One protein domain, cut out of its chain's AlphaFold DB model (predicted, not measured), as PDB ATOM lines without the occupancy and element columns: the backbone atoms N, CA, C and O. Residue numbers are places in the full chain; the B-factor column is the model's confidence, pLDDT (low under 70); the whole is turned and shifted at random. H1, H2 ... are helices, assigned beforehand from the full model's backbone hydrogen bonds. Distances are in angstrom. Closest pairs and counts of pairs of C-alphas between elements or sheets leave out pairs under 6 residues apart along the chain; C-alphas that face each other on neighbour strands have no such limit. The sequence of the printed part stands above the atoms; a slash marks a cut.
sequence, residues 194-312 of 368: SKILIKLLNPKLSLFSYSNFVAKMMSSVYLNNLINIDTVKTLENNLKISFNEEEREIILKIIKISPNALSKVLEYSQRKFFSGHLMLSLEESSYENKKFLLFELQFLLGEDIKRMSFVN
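AT A GLANCE: This is residues 194 to 312 of the 368 residues of an uncharacterized protein of Methanobacterium congolense (UniProt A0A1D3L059). A short helix, H6, is in the middle, with the long helix H7 packed along one side of it, H5 packed beside H7, and H4 packed on H5 and H6. H2 comes close to the end of H7, H1 packs on H6 and folds back on H2 as a small hairpin, and residues 272 to 279 stick out as a free loop. The printed part has 119 residues with seven named helices, H1 to H7 in order, and no named strand: all helix. It is compact, with a radius of gyration of the C-alphas of 14.5 A, and spans 43 by 31 by 26 A.

HOW THE PARTS SIT: Start in H1, residues 194 to 200; it touches the hub H6, residues 259 to 269, the closest C-alphas being those of Ser 194 and Ser 263, 6.2 A apart. H2, residues 210 to 218, forms a hairpin with H1 but only just touches it, with 3 pairs of C-alphas within 8 A, closest at Leu 200 and Phe 213, 7.2 A. H3, residues 221 to 226, touches no helix. H4, residues 229 to 239, touches H6 closest at the C-alphas of Leu 235 and Ser 269, 5.0 A. Residues 248 to 252 alone of H5, residues 245 to 257, touch H4, about perpendicular at 75 degrees, closest at the C-alphas of Val 232 and Arg 248, 6.4 A. H5 and H6 touch only at the corner, closest at the C-alphas of Ile 255 and Leu 262, 4.5 A. H7, residues 286 to 307, makes a hairpin with H6 at a shallow tilt of 29 degrees, opposite ways; its residues 296 to 304 alone touch H6, closest at the C-alphas of Ala 261 and Leu 297, 5.1 A. Its residues 294 to 301 alone touch H5, closest at the C-alphas of Ile 254 and Leu 301, 6.6 A. In each of the seven helices every O i to N i+4 pair is within hydrogen-bond range.

IN THESE COORDINATES: Find C-alpha 194 at (-27.267, 22.355, 21.967), where H1 begins. H5 is 18.9 A long. H7 runs 32.2 A to C-alpha 307 at (-30.313, 24.322, 1.931).

THE WHOLE: The two C-alphas farthest apart, Phe 208 and Ser 285, are 43.2 A apart. The printed part has no cut; the link from H6 to H7 is long, 16 residues. Mean pLDDT of the printed part is 73.2, with residues 203 to 215, 271 to 289 and 306 to 312 under 70.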
ATOM      1  N   SER A 194     -26.090  23.146  22.351       88.44
ATOM      2  CA  SER A 194     -27.267  22.355  21.967       88.44
ATOM      3  C   SER A 194     -28.556  23.191  22.004       88.44
ATOM      4  O   SER A 194     -29.309  23.216  21.031       88.44
ATOM      5  N   LYS A 195     -28.776  23.971  23.071       89.75
ATOM      6  CA  LYS A 195     -29.937  24.875  23.183       89.75
ATOM      7  C   LYS A 195     -29.950  25.962  22.105       89.75
ATOM      8  O   LYS A 195     -31.012  26.287  21.575       89.75
ATOM      9  N   ILE A 196     -28.783  26.514  21.773       89.12
ATOM     10  CA  ILE A 196     -28.629  27.491  20.686       89.12
ATOM     11  C   ILE A 196     -29.027  26.860  19.348       89.12
ATOM     12  O   ILE A 196     -29.822  27.452  18.621       89.12
ATOM     13  N   LEU A 197     -28.533  25.655  19.045       86.81
ATOM     14  CA  LEU A 197     -28.870  24.940  17.811       86.81
ATOM     15  C   LEU A 197     -30.371  24.681  17.699       86.81
ATOM     16  O   LEU A 197     -30.948  24.990  16.666       86.81
ATOM     17  N   ILE A 198     -31.028  24.223  18.768       85.06
ATOM     18  CA  ILE A 198     -32.484  23.995  18.772       85.06
ATOM     19  C   ILE A 198     -33.254  25.273  18.409       85.06
ATOM     20  O   ILE A 198     -34.195  25.230  17.617       85.06
ATOM     21  N   LYS A 199     -32.855  26.427  18.962       83.38
ATOM     22  CA  LYS A 199     -33.514  27.706  18.660       83.38
ATOM     23  C   LYS A 199     -33.260  28.172  17.226       83.38
ATOM     24  O   LYS A 199     -34.177  28.686  16.594       83.38
ATOM     25  N   LEU A 200     -32.035  28.016  16.723       79.12
ATOM     26  CA  LEU A 200     -31.641  28.501  15.395       79.12
ATOM     27  C   LEU A 200     -32.079  27.578  14.253       79.12
ATOM     28  O   LEU A 200     -32.318  28.062  13.150       79.12
ATOM     29  N   LEU A 201     -32.215  26.277  14.513       76.94
ATOM     30  CA  LEU A 201     -32.689  25.279  13.551       76.94
ATOM     31  C   LEU A 201     -34.218  25.110  13.582       76.94
ATOM     32  O   LEU A 201     -34.755  24.172  12.996       76.94
ATOM     33  N   ASN A 202     -34.936  26.010  14.263       72.56
ATOM     34  CA  ASN A 202     -36.384  25.933  14.399       72.56
ATOM     35  C   ASN A 202     -37.072  26.089  13.025       72.56
ATOM     36  O   ASN A 202     -36.939  27.148  12.409       72.56
ATOM     37  N   PRO A 203     -37.856  25.098  12.556       68.19
ATOM     38  CA  PRO A 203     -38.509  25.147  11.246       68.19
ATOM     39  C   PRO A 203     -39.583  26.239  11.135       68.19
ATOM     40  O   PRO A 203     -39.963  26.602  10.027       68.19
ATOM     41  N   LYS A 204     -40.066  26.780  12.264       67.56
ATOM     42  CA  LYS A 204     -40.993  27.923  12.298       67.56
ATOM     43  C   LYS A 204     -40.309  29.253  11.965       67.56
ATOM     44  O   LYS A 204     -40.996  30.240  11.720       67.56
ATOM     45  N   LEU A 205     -38.973  29.316  11.974       64.50
ATOM     46  CA  LEU A 205     -38.258  30.461  11.421       64.50
ATOM     47  C   LEU A 205     -38.453  30.427   9.907       64.50
ATOM     48  O   LEU A 205     -37.879  29.577   9.229       64.50
ATOM     49  N   SER A 206     -39.284  31.335   9.391       51.31
ATOM     50  CA  SER A 206     -39.532  31.485   7.956       51.31
ATOM     51  C   SER A 206     -38.218  31.417   7.164       51.31
ATOM     52  O   SER A 206     -37.213  32.003   7.579       51.31
ATOM     53  N   LEU A 207     -38.246  30.737   6.013       41.69
ATOM     54  CA  LEU A 207     -37.120  30.467   5.102       41.69
ATOM     55  C   LEU A 207     -36.189  31.668   4.819       41.69
ATOM     56  O   LEU A 207     -35.025  31.471   4.475       41.69
ATOM     57  N   PHE A 208     -36.657  32.902   5.014       46.78
ATOM     58  CA  PHE A 208     -35.968  34.153   4.689       46.78
ATOM     59  C   PHE A 208     -34.720  34.480   5.526       46.78
ATOM     60  O   PHE A 208     -34.040  35.469   5.245       46.78
ATOM     61  N   SER A 209     -34.354  33.662   6.520       52.66
ATOM     62  CA  SER A 209     -33.100  33.867   7.258       52.66
ATOM     63  C   SER A 209     -32.325  32.606   7.641       52.66
ATOM     64  O   SER A 209     -31.207  32.721   8.144       52.66
ATOM     65  N   TYR A 210     -32.849  31.406   7.390       53.19
ATOM     66  CA  TYR A 210     -32.261  30.167   7.915       53.19
ATOM     67  C   TYR A 210     -30.802  29.955   7.470       53.19
ATOM     68  O   TYR A 210     -29.917  29.742   8.300       53.19
ATOM     69  N   SER A 211     -30.511  30.107   6.173       56.19
ATOM     70  CA  SER A 211     -29.170  29.880   5.613       56.19
ATOM     71  C   SER A 211     -28.124  30.876   6.126       56.19
ATOM     72  O   SER A 211     -26.997  30.482   6.428       56.19
ATOM     73  N   ASN A 212     -28.490  32.150   6.294       60.72
ATOM     74  CA  ASN A 212     -27.589  33.200   6.779       60.72
ATOM     75  C   ASN A 212     -27.243  33.031   8.261       60.72
ATOM     76  O   ASN A 212     -26.088  33.210   8.651       60.72
ATOM     77  N   PHE A 213     -28.226  32.675   9.091       65.75
ATOM     78  CA  PHE A 213     -27.999  32.413  10.512       65.75
ATOM     79  C   PHE A 213     -27.102  31.196  10.711       65.75
ATOM     80  O   PHE A 213     -26.110  31.273  11.439       65.75
ATOM     81  N   VAL A 214     -27.425  30.103  10.021       66.81
ATOM     82  CA  VAL A 214     -26.663  28.858  10.069       66.81
ATOM     83  C   VAL A 214     -25.231  29.072   9.592       66.81
ATOM     84  O   VAL A 214     -24.299  28.733  10.317       66.81
ATOM     85  N   ALA A 215     -25.033  29.671   8.414       68.94
ATOM     86  CA  ALA A 215     -23.696  29.898   7.870       68.94
ATOM     87  C   ALA A 215     -22.844  30.734   8.833       68.94
ATOM     88  O   ALA A 215     -21.700  30.391   9.135       68.94
ATOM     89  N   LYS A 216     -23.435  31.795   9.388       71.06
ATOM     90  CA  LYS A 216     -22.756  32.665  10.343       71.06
ATOM     91  C   LYS A 216     -22.396  31.938  11.637       71.06
ATOM     92  O   LYS A 216     -21.269  32.068  12.108       71.06
ATOM     93  N   MET A 217     -23.311  31.139  12.179       78.31
ATOM     94  CA  MET A 217     -23.059  30.315  13.361       78.31
ATOM     95  C   MET A 217     -21.923  29.317  13.123       78.31
ATOM     96  O   MET A 217     -20.994  29.273  13.929       78.31
ATOM     97  N   MET A 218     -21.949  28.573  12.012       80.25
ATOM     98  CA  MET A 218     -20.912  27.586  11.683       80.25
ATOM     99  C   MET A 218     -19.539  28.236  11.444       80.25
ATOM    100  O   MET A 218     -18.512  27.639  11.741       80.25
ATOM    101  N   SER A 219     -19.505  29.492  10.985       77.06
ATOM    102  CA  SER A 219     -18.265  30.273  10.864       77.06
ATOM    103  C   SER A 219     -17.800  30.957  12.160       77.06
ATOM    104  O   SER A 219     -16.726  31.558  12.183       77.06
ATOM    105  N   SER A 220     -18.597  30.916  13.234       80.88
ATOM    106  CA  SER A 220     -18.321  31.698  14.442       80.88
ATOM    107  C   SER A 220     -17.119  31.166  15.227       80.88
ATOM    108  O   SER A 220     -16.880  29.961  15.321       80.88
ATOM    109  N   VAL A 221     -16.375  32.079  15.857       82.25
ATOM    110  CA  VAL A 221     -15.283  31.723  16.784       82.25
ATOM    111  C   VAL A 221     -15.823  30.909  17.962       82.25
ATOM    112  O   VAL A 221     -15.201  29.936  18.377       82.25
ATOM    113  N   TYR A 222     -17.019  31.260  18.443       86.50
ATOM    114  CA  TYR A 222     -17.724  30.542  19.503       86.50
ATOM    115  C   TYR A 222     -17.830  29.037  19.213       86.50
ATOM    116  O   TYR A 222     -17.406  28.212  20.018       86.50
ATOM    117  N   LEU A 223     -18.345  28.681  18.034       84.94
ATOM    118  CA  LEU A 223     -18.558  27.291  17.644       84.94
ATOM    119  C   LEU A 223     -17.233  26.554  17.398       84.94
ATOM    120  O   LEU A 223     -17.055  25.426  17.857       84.94
ATOM    121  N   ASN A 224     -16.272  27.215  16.748       80.50
ATOM    122  CA  ASN A 224     -14.950  26.643  16.480       80.50
ATOM    123  C   ASN A 224     -14.147  26.324  17.752       80.50
ATOM    124  O   ASN A 224     -13.337  25.398  17.733       80.50
ATOM    125  N   ASN A 225     -14.385  27.049  18.848       83.69
ATOM    126  CA  ASN A 225     -13.747  26.781  20.137       83.69
ATOM    127  C   ASN A 225     -14.348  25.562  20.854       83.69
ATOM    128  O   ASN A 225     -13.632  24.848  21.557       83.69
ATOM    129  N   LEU A 226     -15.648  25.311  20.677       87.12
ATOM    130  CA  LEU A 226     -16.355  24.214  21.344       87.12
ATOM    131  C   LEU A 226     -16.242  22.881  20.600       87.12
ATOM    132  O   LEU A 226     -16.251  21.828  21.236       87.12
ATOM    133  N   ILE A 227     -16.133  22.909  19.269       88.56
ATOM    134  CA  ILE A 227     -16.085  21.698  18.444       88.56
ATOM    135  C   ILE A 227     -14.642  21.286  18.173       88.56
ATOM    136  O   ILE A 227     -13.934  21.862  17.337       88.56
ATOM    137  N   ASN A 228     -14.229  20.208  18.823       88.69
ATOM    138  CA  ASN A 228     -12.905  19.630  18.668       88.69
ATOM    139  C   ASN A 228     -12.971  18.095  18.703       88.69
ATOM    140  O   ASN A 228     -14.042  17.488  18.735       88.69
ATOM    141  N   ILE A 229     -11.805  17.453  18.660       88.94
ATOM    142  CA  ILE A 229     -11.715  15.992  18.657       88.94
ATOM    143  C   ILE A 229     -12.315  15.358  19.922       88.94
ATOM    144  O   ILE A 229     -12.813  14.236  19.868       88.94
ATOM    145  N   ASP A 230     -12.329  16.070  21.051       90.25
ATOM    146  CA  ASP A 230     -12.901  15.570  22.300       90.25
ATOM    147  C   ASP A 230     -14.433  15.520  22.244       90.25
ATOM    148  O   ASP A 230     -15.036  14.674  22.907       90.25
ATOM    149  N   THR A 231     -15.074  16.321  21.383       90.00
ATOM    150  CA  THR A 231     -16.502  16.169  21.055       90.00
ATOM    151  C   THR A 231     -16.771  14.780  20.466       90.00
ATOM    152  O   THR A 231     -17.687  14.085  20.902       90.00
ATOM    153  N   VAL A 232     -15.926  14.326  19.533       91.31
ATOM    154  CA  VAL A 232     -16.048  12.997  18.907       91.31
ATOM    155  C   VAL A 232     -15.718  11.882  19.902       91.31
ATOM    156  O   VAL A 232     -16.447  10.899  19.984       91.31
ATOM    157  N   LYS A 233     -14.691  12.054  20.741       90.44
ATOM    158  CA  LYS A 233     -14.390  11.085  21.813       90.44
ATOM    159  C   LYS A 233     -15.530  10.964  22.827       90.44
ATOM    160  O   LYS A 233     -15.790   9.885  23.348       90.44
ATOM    161  N   THR A 234     -16.223  12.063  23.118       89.69
ATOM    162  CA  THR A 234     -17.392  12.054  24.010       89.69
ATOM    163  C   THR A 234     -18.542  11.258  23.393       89.69
ATOM    164  O   THR A 234     -19.172  10.460  24.087       89.69
ATOM    165  N   LEU A 235     -18.769  11.409  22.086       88.94
ATOM    166  CA  LEU A 235     -19.717  10.599  21.323       88.94
ATOM    167  C   LEU A 235     -19.355   9.102  21.375       88.94
ATOM    168  O   LEU A 235     -20.208   8.289  21.722       88.94
ATOM    169  N   GLU A 236     -18.091   8.747  21.108       87.62
ATOM    170  CA  GLU A 236     -17.568   7.367  21.198       87.62
ATOM    171  C   GLU A 236     -17.861   6.731  22.554       87.62
ATOM    172  O   GLU A 236     -18.453   5.653  22.639       87.62
ATOM    173  N   ASN A 237     -17.490   7.435  23.624       85.69
ATOM    174  CA  ASN A 237     -17.645   6.959  24.993       85.69
ATOM    175  C   ASN A 237     -19.118   6.776  25.377       85.69
ATOM    176  O   ASN A 237     -19.461   5.844  26.109       85.69
ATOM    177  N   ASN A 238     -19.998   7.655  24.900       83.94
ATOM    178  CA  ASN A 238     -21.422   7.583  25.209       83.94
ATOM    179  C   ASN A 238     -22.150   6.492  24.432       83.94
ATOM    180  O   ASN A 238     -22.968   5.790  25.026       83.94
ATOM    181  N   LEU A 239     -21.823   6.320  23.153       80.19
ATOM    182  CA  LEU A 239     -22.411   5.284  22.304       80.19
ATOM    183  C   LEU A 239     -21.732   3.919  22.460       80.19
ATOM    184  O   LEU A 239     -22.239   2.929  21.941       80.19
ATOM    185  N   LYS A 240     -20.602   3.846  23.179       79.81
ATOM    186  CA  LYS A 240     -19.755   2.646  23.297       79.81
ATOM    187  C   LYS A 240     -19.294   2.128  21.923       79.81
ATOM    188  O   LYS A 240     -19.234   0.923  21.689       79.81
ATOM    189  N   ILE A 241     -18.962   3.051  21.018       82.38
ATOM    190  CA  ILE A 241     -18.463   2.772  19.663       82.38
ATOM    191  C   ILE A 241     -16.992   3.187  19.584       82.38
ATOM    192  O   ILE A 241     -16.612   4.216  20.131       82.38
ATOM    193  N   SER A 242     -16.169   2.408  18.876       85.31
ATOM    194  CA  SER A 242     -14.770   2.758  18.598       85.31
ATOM    195  C   SER A 242     -14.597   3.225  17.152       85.31
ATOM    196  O   SER A 242     -14.745   2.434  16.210       85.31
ATOM    197  N   PHE A 243     -14.214   4.490  16.970       86.12
ATOM    198  CA  PHE A 243     -13.759   5.019  15.681       86.12
ATOM    199  C   PHE A 243     -12.239   4.844  15.528       86.12
ATOM    200  O   PHE A 243     -11.493   4.803  16.511       86.12
ATOM    201  N   ASN A 244     -11.766   4.698  14.296       87.06
ATOM    202  CA  ASN A 244     -10.359   4.856  13.946       87.06
ATOM    203  C   ASN A 244     -10.035   6.354  13.761       87.06
ATOM    204  O   ASN A 244     -10.904   7.214  13.902       87.06
ATOM    205  N   GLU A 245      -8.772   6.692  13.513       88.12
ATOM    206  CA  GLU A 245      -8.342   8.092  13.374       88.12
ATOM    207  C   GLU A 245      -9.023   8.808  12.196       88.12
ATOM    208  O   GLU A 245      -9.562   9.900  12.370       88.12
ATOM    209  N   GLU A 246      -9.099   8.155  11.036       83.19
ATOM    210  CA  GLU A 246      -9.725   8.701   9.828       83.19
ATOM    211  C   GLU A 246     -11.223   8.993  10.025       83.19
ATOM    212  O   GLU A 246     -11.713  10.066   9.683       83.19
ATOM    213  N   GLU A 247     -11.959   8.073  10.645       82.56
ATOM    214  CA  GLU A 247     -13.383   8.228  10.943       82.56
ATOM    215  C   GLU A 247     -13.632   9.372  11.926       82.56
ATOM    216  O   GLU A 247     -14.578  10.139  11.743       82.56
ATOM    217  N   ARG A 248     -12.772   9.534  12.941       89.88
ATOM    218  CA  ARG A 248     -12.873  10.670  13.864       89.88
ATOM    219  C   ARG A 248     -12.697  11.995  13.140       89.88
ATOM    220  O   ARG A 248     -13.448  12.935  13.398       89.88
ATOM    221  N   GLU A 249     -11.724  12.074  12.236       84.44
ATOM    222  CA  GLU A 249     -11.516  13.268  11.422       84.44
ATOM    223  C   GLU A 249     -12.699  13.548  10.493       84.44
ATOM    224  O   GLU A 249     -13.093  14.707  10.343       84.44
ATOM    225  N   ILE A 250     -13.275  12.512   9.877       82.31
ATOM    226  CA  ILE A 250     -14.458  12.641   9.021       82.31
ATOM    227  C   ILE A 250     -15.638  13.180   9.830       82.31
ATOM    228  O   ILE A 250     -16.235  14.177   9.427       82.31
ATOM    229  N   ILE A 251     -15.943  12.585  10.988       88.19
ATOM    230  CA  ILE A 251     -17.026  13.049  11.867       88.19
ATOM    231  C   ILE A 251     -16.785  14.503  12.274       88.19
ATOM    232  O   ILE A 251     -17.689  15.327  12.152       88.19
ATOM    233  N   LEU A 252     -15.559  14.840  12.690       89.00
ATOM    234  CA  LEU A 252     -15.197  16.202  13.080       89.00
ATOM    235  C   LEU A 252     -15.401  17.204  11.934       89.00
ATOM    236  O   LEU A 252     -15.916  18.298  12.158       89.00
ATOM    237  N   LYS A 253     -15.018  16.845  10.703       84.31
ATOM    238  CA  LYS A 253     -15.246  17.679   9.512       84.31
ATOM    239  C   LYS A 253     -16.738  17.854   9.239       84.31
ATOM    240  O   LYS A 253     -17.164  18.976   8.982       84.31
ATOM    241  N   ILE A 254     -17.526  16.782   9.340       85.75
ATOM    242  CA  ILE A 254     -18.978  16.827   9.130       85.75
ATOM    243  C   ILE A 254     -19.631  17.800  10.117       85.75
ATOM    244  O   ILE A 254     -20.300  18.736   9.685       85.75
ATOM    245  N   ILE A 255     -19.398  17.645  11.423       89.75
ATOM    246  CA  ILE A 255     -20.051  18.486  12.445       89.75
ATOM    247  C   ILE A 255     -19.560  19.940  12.452       89.75
ATOM    248  O   ILE A 255     -20.238  20.809  12.985       89.75
ATOM    249  N   LYS A 256     -18.397  20.230  11.855       85.56
ATOM    250  CA  LYS A 256     -17.919  21.608  11.645       85.56
ATOM    251  C   LYS A 256     -18.587  22.312  10.466       85.56
ATOM    252  O   LYS A 256     -18.457  23.525  10.337       85.56
ATOM    253  N   ILE A 257     -19.281  21.571   9.608       80.88
ATOM    254  CA  ILE A 257     -19.935  22.103   8.408       80.88
ATOM    255  C   ILE A 257     -21.456  22.047   8.563       80.88
ATOM    256  O   ILE A 257     -22.144  23.021   8.269       80.88
ATOM    257  N   SER A 258     -21.976  20.921   9.045       84.44
ATOM    258  CA  SER A 258     -23.406  20.642   9.139       84.44
ATOM    259  C   SER A 258     -23.937  20.953  10.542       84.44
ATOM    260  O   SER A 258     -23.596  20.240  11.493       84.44
ATOM    261  N   PRO A 259     -24.791  21.983  10.707       85.19
ATOM    262  CA  PRO A 259     -25.444  22.246  11.987       85.19
ATOM    263  C   PRO A 259     -26.387  21.118  12.427       85.19
ATOM    264  O   PRO A 259     -26.484  20.861  13.625       85.19
ATOM    265  N   ASN A 260     -27.064  20.430  11.499       85.38
ATOM    266  CA  ASN A 260     -27.963  19.333  11.851       85.38
ATOM    267  C   ASN A 260     -27.170  18.113  12.335       85.38
ATOM    268  O   ASN A 260     -27.514  17.534  13.366       85.38
ATOM    269  N   ALA A 261     -26.063  17.768  11.668       88.75
ATOM    270  CA  ALA A 261     -25.173  16.708  12.135       88.75
ATOM    271  C   ALA A 261     -24.554  17.050  13.499       88.75
ATOM    272  O   ALA A 261     -24.481  16.193  14.377       88.75
ATOM    273  N   LEU A 262     -24.155  18.309  13.712       91.12
ATOM    274  CA  LEU A 262     -23.678  18.774  15.012       91.12
ATOM    275  C   LEU A 262     -24.749  18.633  16.098       91.12
ATOM    276  O   LEU A 262     -24.465  18.085  17.163       91.12
ATOM    277  N   SER A 263     -25.973  19.097  15.830       89.06
ATOM    278  CA  SER A 263     -27.097  18.970  16.760       89.06
ATOM    279  C   SER A 263     -27.311  17.508  17.146       89.06
ATOM    280  O   SER A 263     -27.434  17.197  18.331       89.06
ATOM    281  N   LYS A 264     -27.249  16.602  16.163       87.50
ATOM    282  CA  LYS A 264     -27.401  15.164  16.387       87.50
ATOM    283  C   LYS A 264     -26.270  14.564  17.224       87.50
ATOM    284  O   LYS A 264     -26.523  13.797  18.150       87.50
ATOM    285  N   VAL A 265     -25.019  14.949  16.966       90.06
ATOM    286  CA  VAL A 265     -23.873  14.507  17.780       90.06
ATOM    287  C   VAL A 265     -23.982  14.986  19.228       90.06
ATOM    288  O   VAL A 265     -23.672  14.224  20.146       90.06
ATOM    289  N   LEU A 266     -24.431  16.222  19.459       89.50
ATOM    290  CA  LEU A 266     -24.630  16.739  20.814       89.50
ATOM    291  C   LEU A 266     -25.776  16.024  21.537       89.50
ATOM    292  O   LEU A 266     -25.621  15.686  22.708       89.50
ATOM    293  N   GLU A 267     -26.875  15.726  20.840       84.56
ATOM    294  CA  GLU A 267     -27.993  14.927  21.361       84.56
ATOM    295  C   GLU A 267     -27.507  13.550  21.843       84.56
ATOM    296  O   GLU A 267     -27.689  13.189  23.011       84.56
ATOM    297  N   TYR A 268     -26.780  12.820  20.989       83.31
ATOM    298  CA  TYR A 268     -26.192  11.525  21.343       83.31
ATOM    299  C   TYR A 268     -25.175  11.616  22.486       83.31
ATOM    300  O   TYR A 268     -25.090  10.717  23.326       83.31
ATOM    301  N   SER A 269     -24.436  12.722  22.574       81.62
ATOM    302  CA  SER A 269     -23.446  12.947  23.633       81.62
ATOM    303  C   SER A 269     -24.064  13.257  25.003       81.62
ATOM    304  O   SER A 269     -23.396  13.104  26.022       81.62
ATOM    305  N   GLN A 270     -25.328  13.683  25.068       72.56
ATOM    306  CA  GLN A 270     -25.989  14.064  26.324       72.56
ATOM    307  C   GLN A 270     -26.825  12.941  26.961       72.56
ATOM    308  O   GLN A 270     -27.366  13.132  28.050       72.56
ATOM    309  N   ARG A 271     -26.941  11.769  26.317       60.59
ATOM    310  CA  ARG A 271     -27.753  10.615  26.774       60.59
ATOM    311  C   ARG A 271     -29.239  10.913  27.046       60.59
ATOM    312  O   ARG A 271     -29.929  10.075  27.625       60.59
ATOM    313  N   LYS A 272     -29.771  12.063  26.622       48.16
ATOM    314  CA  LYS A 272     -31.212  12.343  26.671       48.16
ATOM    315  C   LYS A 272     -31.861  11.793  25.405       48.16
ATOM    316  O   LYS A 272     -32.007  12.501  24.420       48.16
ATOM    317  N   PHE A 273     -32.230  10.517  25.432       47.44
ATOM    318  CA  PHE A 273     -33.087   9.927  24.406       47.44
ATOM    319  C   PHE A 273     -34.472  10.596  24.421       47.44
ATOM    320  O   PHE A 273     -35.263  10.352  25.326       47.44
ATOM    321  N   PHE A 274     -34.743  11.424  23.414       36.41
ATOM    322  CA  PHE A 274     -36.051  11.938  22.984       36.41
ATOM    323  C   PHE A 274     -35.855  12.309  21.498       36.41
ATOM    324  O   PHE A 274     -34.974  13.099  21.209       36.41
ATOM    325  N   SER A 275     -36.556  11.796  20.486       33.25
ATOM    326  CA  SER A 275     -37.900  11.222  20.423       33.25
ATOM    327  C   SER A 275     -38.100  10.409  19.127       33.25
ATOM    328  O   SER A 275     -37.461  10.680  18.116       33.25
ATOM    329  N   GLY A 276     -38.997   9.421  19.212       34.06
ATOM    330  CA  GLY A 276     -39.808   8.794  18.158       34.06
ATOM    331  C   GLY A 276     -39.442   8.986  16.684       34.06
ATOM    332  O   GLY A 276     -40.017   9.841  16.028       34.06
ATOM    333  N   HIS A 277     -38.571   8.127  16.162       31.80
ATOM    334  CA  HIS A 277     -38.761   7.286  14.967       31.80
ATOM    335  C   HIS A 277     -37.408   6.611  14.676       31.80
ATOM    336  O   HIS A 277     -36.399   7.286  14.526       31.80
ATOM    337  N   LEU A 278     -37.395   5.274  14.662       35.88
ATOM    338  CA  LEU A 278     -36.207   4.405  14.584       35.88
ATOM    339  C   LEU A 278     -35.225   4.496  15.769       35.88
ATOM    340  O   LEU A 278     -34.037   4.756  15.610       35.88
ATOM    341  N   MET A 279     -35.684   4.109  16.964       37.75
ATOM    342  CA  MET A 279     -34.808   3.296  17.817       37.75
ATOM    343  C   MET A 279     -34.778   1.892  17.191       37.75
ATOM    344  O   MET A 279     -35.563   1.021  17.556       37.75
ATOM    345  N   LEU A 280     -33.902   1.673  16.209       39.88
ATOM    346  CA  LEU A 280     -33.291   0.351  16.116       39.88
ATOM    347  C   LEU A 280     -32.415   0.271  17.360       39.88
ATOM    348  O   LEU A 280     -31.505   1.083  17.536       39.88
ATOM    349  N   SER A 281     -32.801  -0.602  18.287       39.12
ATOM    350  CA  SER A 281     -32.037  -0.910  19.486       39.12
ATOM    351  C   SER A 281     -30.564  -1.029  19.108       39.12
ATOM    352  O   SER A 281     -30.185  -1.953  18.393       39.12
ATOM    353  N   LEU A 282     -29.727  -0.112  19.597       46.03
ATOM    354  CA  LEU A 282     -28.265  -0.148  19.443       46.03
ATOM    355  C   LEU A 282     -27.638  -1.350  20.198       46.03
ATOM    356  O   LEU A 282     -26.479  -1.296  20.602       46.03
ATOM    357  N   GLU A 283     -28.394  -2.425  20.429       43.06
ATOM    358  CA  GLU A 283     -27.977  -3.609  21.174       43.06
ATOM    359  C   GLU A 283     -27.332  -4.690  20.293       43.06
ATOM    360  O   GLU A 283     -26.665  -5.564  20.840       43.06
ATOM    361  N   GLU A 284     -27.381  -4.604  18.957       43.66
ATOM    362  CA  GLU A 284     -26.792  -5.639  18.093       43.66
ATOM    363  C   GLU A 284     -25.634  -5.114  17.217       43.66
ATOM    364  O   GLU A 284     -25.795  -4.433  16.213       43.66
ATOM    365  N   SER A 285     -24.418  -5.467  17.654       52.59
ATOM    366  CA  SER A 285     -23.092  -5.222  17.060       52.59
ATOM    367  C   SER A 285     -22.609  -3.755  16.976       52.59
ATOM    368  O   SER A 285     -23.148  -2.892  16.286       52.59
ATOM    369  N   SER A 286     -21.470  -3.459  17.625       62.03
ATOM    370  CA  SER A 286     -20.857  -2.115  17.599       62.03
ATOM    371  C   SER A 286     -20.463  -1.650  16.191       62.03
ATOM    372  O   SER A 286     -20.201  -0.467  15.985       62.03
ATOM    373  N   TYR A 287     -20.354  -2.578  15.238       61.19
ATOM    374  CA  TYR A 287     -19.916  -2.313  13.873       61.19
ATOM    375  C   TYR A 287     -21.051  -1.801  12.976       61.19
ATOM    376  O   TYR A 287     -20.833  -0.869  12.201       61.19
ATOM    377  N   GLU A 288     -22.262  -2.344  13.098       66.00
ATOM    378  CA  GLU A 288     -23.421  -1.861  12.335       66.00
ATOM    379  C   GLU A 288     -23.904  -0.510  12.858       66.00
ATOM    380  O   GLU A 288     -24.088   0.422  12.076       66.00
ATOM    381  N   ASN A 289     -23.938  -0.344  14.183       69.12
ATOM    382  CA  ASN A 289     -24.236   0.931  14.844       69.12
ATOM    383  C   ASN A 289     -23.299   2.061  14.396       69.12
ATOM    384  O   ASN A 289     -23.711   3.199  14.168       69.12
ATOM    385  N   LYS A 290     -22.016   1.733  14.228       77.44
ATOM    386  CA  LYS A 290     -20.991   2.652  13.738       77.44
ATOM    387  C   LYS A 290     -21.260   3.105  12.304       77.44
ATOM    388  O   LYS A 290     -21.161   4.294  12.009       77.44
ATOM    389  N   LYS A 291     -21.604   2.167  11.415       71.56
ATOM    390  CA  LYS A 291     -21.950   2.474  10.019       71.56
ATOM    391  C   LYS A 291     -23.219   3.301   9.920       71.56
ATOM    392  O   LYS A 291     -23.243   4.260   9.156       71.56
ATOM    393  N   PHE A 292     -24.235   2.955  10.707       78.06
ATOM    394  CA  PHE A 292     -25.489   3.694  10.757       78.06
ATOM    395  C   PHE A 292     -25.267   5.145  11.195       78.06
ATOM    396  O   PHE A 292     -25.730   6.055  10.515       78.06
ATOM    397  N   LEU A 293     -24.480   5.377  12.252       83.06
ATOM    398  CA  LEU A 293     -24.151   6.733  12.695       83.06
ATOM    399  C   LEU A 293     -23.431   7.533  11.604       83.06
ATOM    400  O   LEU A 293     -23.800   8.669  11.323       83.06
ATOM    401  N   LEU A 294     -22.404   6.954  10.975       81.88
ATOM    402  CA  LEU A 294     -21.676   7.633   9.899       81.88
ATOM    403  C   LEU A 294     -22.601   7.981   8.726       81.88
ATOM    404  O   LEU A 294     -22.520   9.094   8.207       81.88
ATOM    405  N   PHE A 295     -23.497   7.065   8.355       79.81
ATOM    406  CA  PHE A 295     -24.514   7.295   7.333       79.81
ATOM    407  C   PHE A 295     -25.482   8.420   7.720       79.81
ATOM    408  O   PHE A 295     -25.733   9.312   6.915       79.81
ATOM    409  N   GLU A 296     -25.995   8.419   8.950       81.81
ATOM    410  CA  GLU A 296     -26.917   9.445   9.440       81.81
ATOM    411  C   GLU A 296     -26.275  10.839   9.400       81.81
ATOM    412  O   GLU A 296     -26.850  11.779   8.852       81.81
ATOM    413  N   LEU A 297     -25.044  10.975   9.902       84.94
ATOM    414  CA  LEU A 297     -24.324  12.253   9.893       84.94
ATOM    415  C   LEU A 297     -24.061  12.755   8.467       84.94
ATOM    416  O   LEU A 297     -24.168  13.949   8.183       84.94
ATOM    417  N   GLN A 298     -23.739  11.841   7.559       79.31
ATOM    418  CA  GLN A 298     -23.555  12.124   6.141       79.31
ATOM    419  C   GLN A 298     -24.852  12.543   5.442       79.31
ATOM    420  O   GLN A 298     -24.848  13.469   4.629       79.31
ATOM    421  N   PHE A 299     -25.964  11.891   5.774       79.44
ATOM    422  CA  PHE A 299     -27.286  12.244   5.273       79.44
ATOM    423  C   PHE A 299     -27.689  13.656   5.721       79.44
ATOM    424  O   PHE A 299     -28.083  14.473   4.885       79.44
ATOM    425  N   LEU A 300     -27.502  13.980   7.006       81.44
ATOM    426  CA  LEU A 300     -27.773  15.313   7.559       81.44
ATOM    427  C   LEU A 300     -26.902  16.397   6.911       81.44
ATOM    428  O   LEU A 300     -27.405  17.469   6.578       81.44
ATOM    429  N   LEU A 301     -25.623  16.104   6.651       82.81
ATOM    430  CA  LEU A 301     -24.758  16.993   5.875       82.81
ATOM    431  C   LEU A 301     -25.312  17.238   4.466       82.81
ATOM    432  O   LEU A 301     -25.312  18.375   3.997       82.81
ATOM    433  N   GLY A 302     -25.785  16.189   3.792       71.81
ATOM    434  CA  GLY A 302     -26.406  16.304   2.474       71.81
ATOM    435  C   GLY A 302     -27.633  17.218   2.481       71.81
ATOM    436  O   GLY A 302     -27.765  18.069   1.602       71.81
ATOM    437  N   GLU A 303     -28.502  17.085   3.484       75.56
ATOM    438  CA  GLU A 303     -29.673  17.951   3.658       75.56
ATOM    439  C   GLU A 303     -29.293  19.410   3.934       75.56
ATOM    440  O   GLU A 303     -29.883  20.319   3.350       75.56
ATOM    441  N   ASP A 304     -28.273  19.644   4.761       75.31
ATOM    442  CA  ASP A 304     -27.780  20.992   5.042       75.31
ATOM    443  C   ASP A 304     -27.176  21.655   3.803       75.31
ATOM    444  O   ASP A 304     -27.506  22.801   3.496       75.31
ATOM    445  N   ILE A 305     -26.350  20.931   3.041       73.62
ATOM    446  CA  ILE A 305     -25.734  21.448   1.812       73.62
ATOM    447  C   ILE A 305     -26.802  21.860   0.794       73.62
ATOM    448  O   ILE A 305     -26.675  22.923   0.189       73.62
ATOM    449  N   LYS A 306     -27.877  21.075   0.628       65.62
ATOM    450  CA  LYS A 306     -28.990  21.430  -0.273       65.62
ATOM    451  C   LYS A 306     -29.658  22.758   0.102       65.62
ATOM    452  O   LYS A 306     -30.185  23.435  -0.775       65.62
ATOM    453  N   ARG A 307     -29.659  23.117   1.390       62.66
ATOM    454  CA  ARG A 307     -30.313  24.322   1.931       62.66
ATOM    455  C   ARG A 307     -29.374  25.533   2.021       62.66
ATOM    456  O   ARG A 307     -29.837  26.646   2.270       62.66
ATOM    457  N   MET A 308     -28.066  25.352   1.831       63.44
ATOM    458  CA  MET A 308     -27.072  26.427   1.900       63.44
ATOM    459  C   MET A 308     -26.859  27.086   0.530       63.44
ATOM    460  O   MET A 308     -26.168  26.557  -0.336       63.44
ATOM    461  N   SER A 309     -27.367  28.309   0.368       49.69
ATOM    462  CA  SER A 309     -27.246  29.122  -0.854       49.69
ATOM    463  C   SER A 309     -25.809  29.512  -1.250       49.69
ATOM    464  O   SER A 309     -25.593  29.986  -2.357       49.69
ATOM    465  N   PHE A 310     -24.818  29.329  -0.369       47.56
ATOM    466  CA  PHE A 310     -23.416  29.716  -0.606       47.56
ATOM    467  C   PHE A 310     -22.553  28.611  -1.222       47.56
ATOM    468  O   PHE A 310     -21.420  28.872  -1.634       47.56
ATOM    469  N   VAL A 311     -23.066  27.383  -1.317       43.81
ATOM    470  CA  VAL A 311     -22.391  26.307  -2.045       43.81
ATOM    471  C   VAL A 311     -22.688  26.500  -3.537       43.81
ATOM    472  O   VAL A 311     -23.478  25.791  -4.145       43.81
ATOM    473  N   ASN A 312     -22.045  27.507  -4.141       35.69
ATOM    474  CA  ASN A 312     -22.086  27.775  -5.588       35.69
ATOM    475  C   ASN A 312     -21.463  26.641  -6.426       35.69
ATOM    476  O   ASN A 312     -21.523  26.650  -7.656       35.69
TER     477      ASN A 312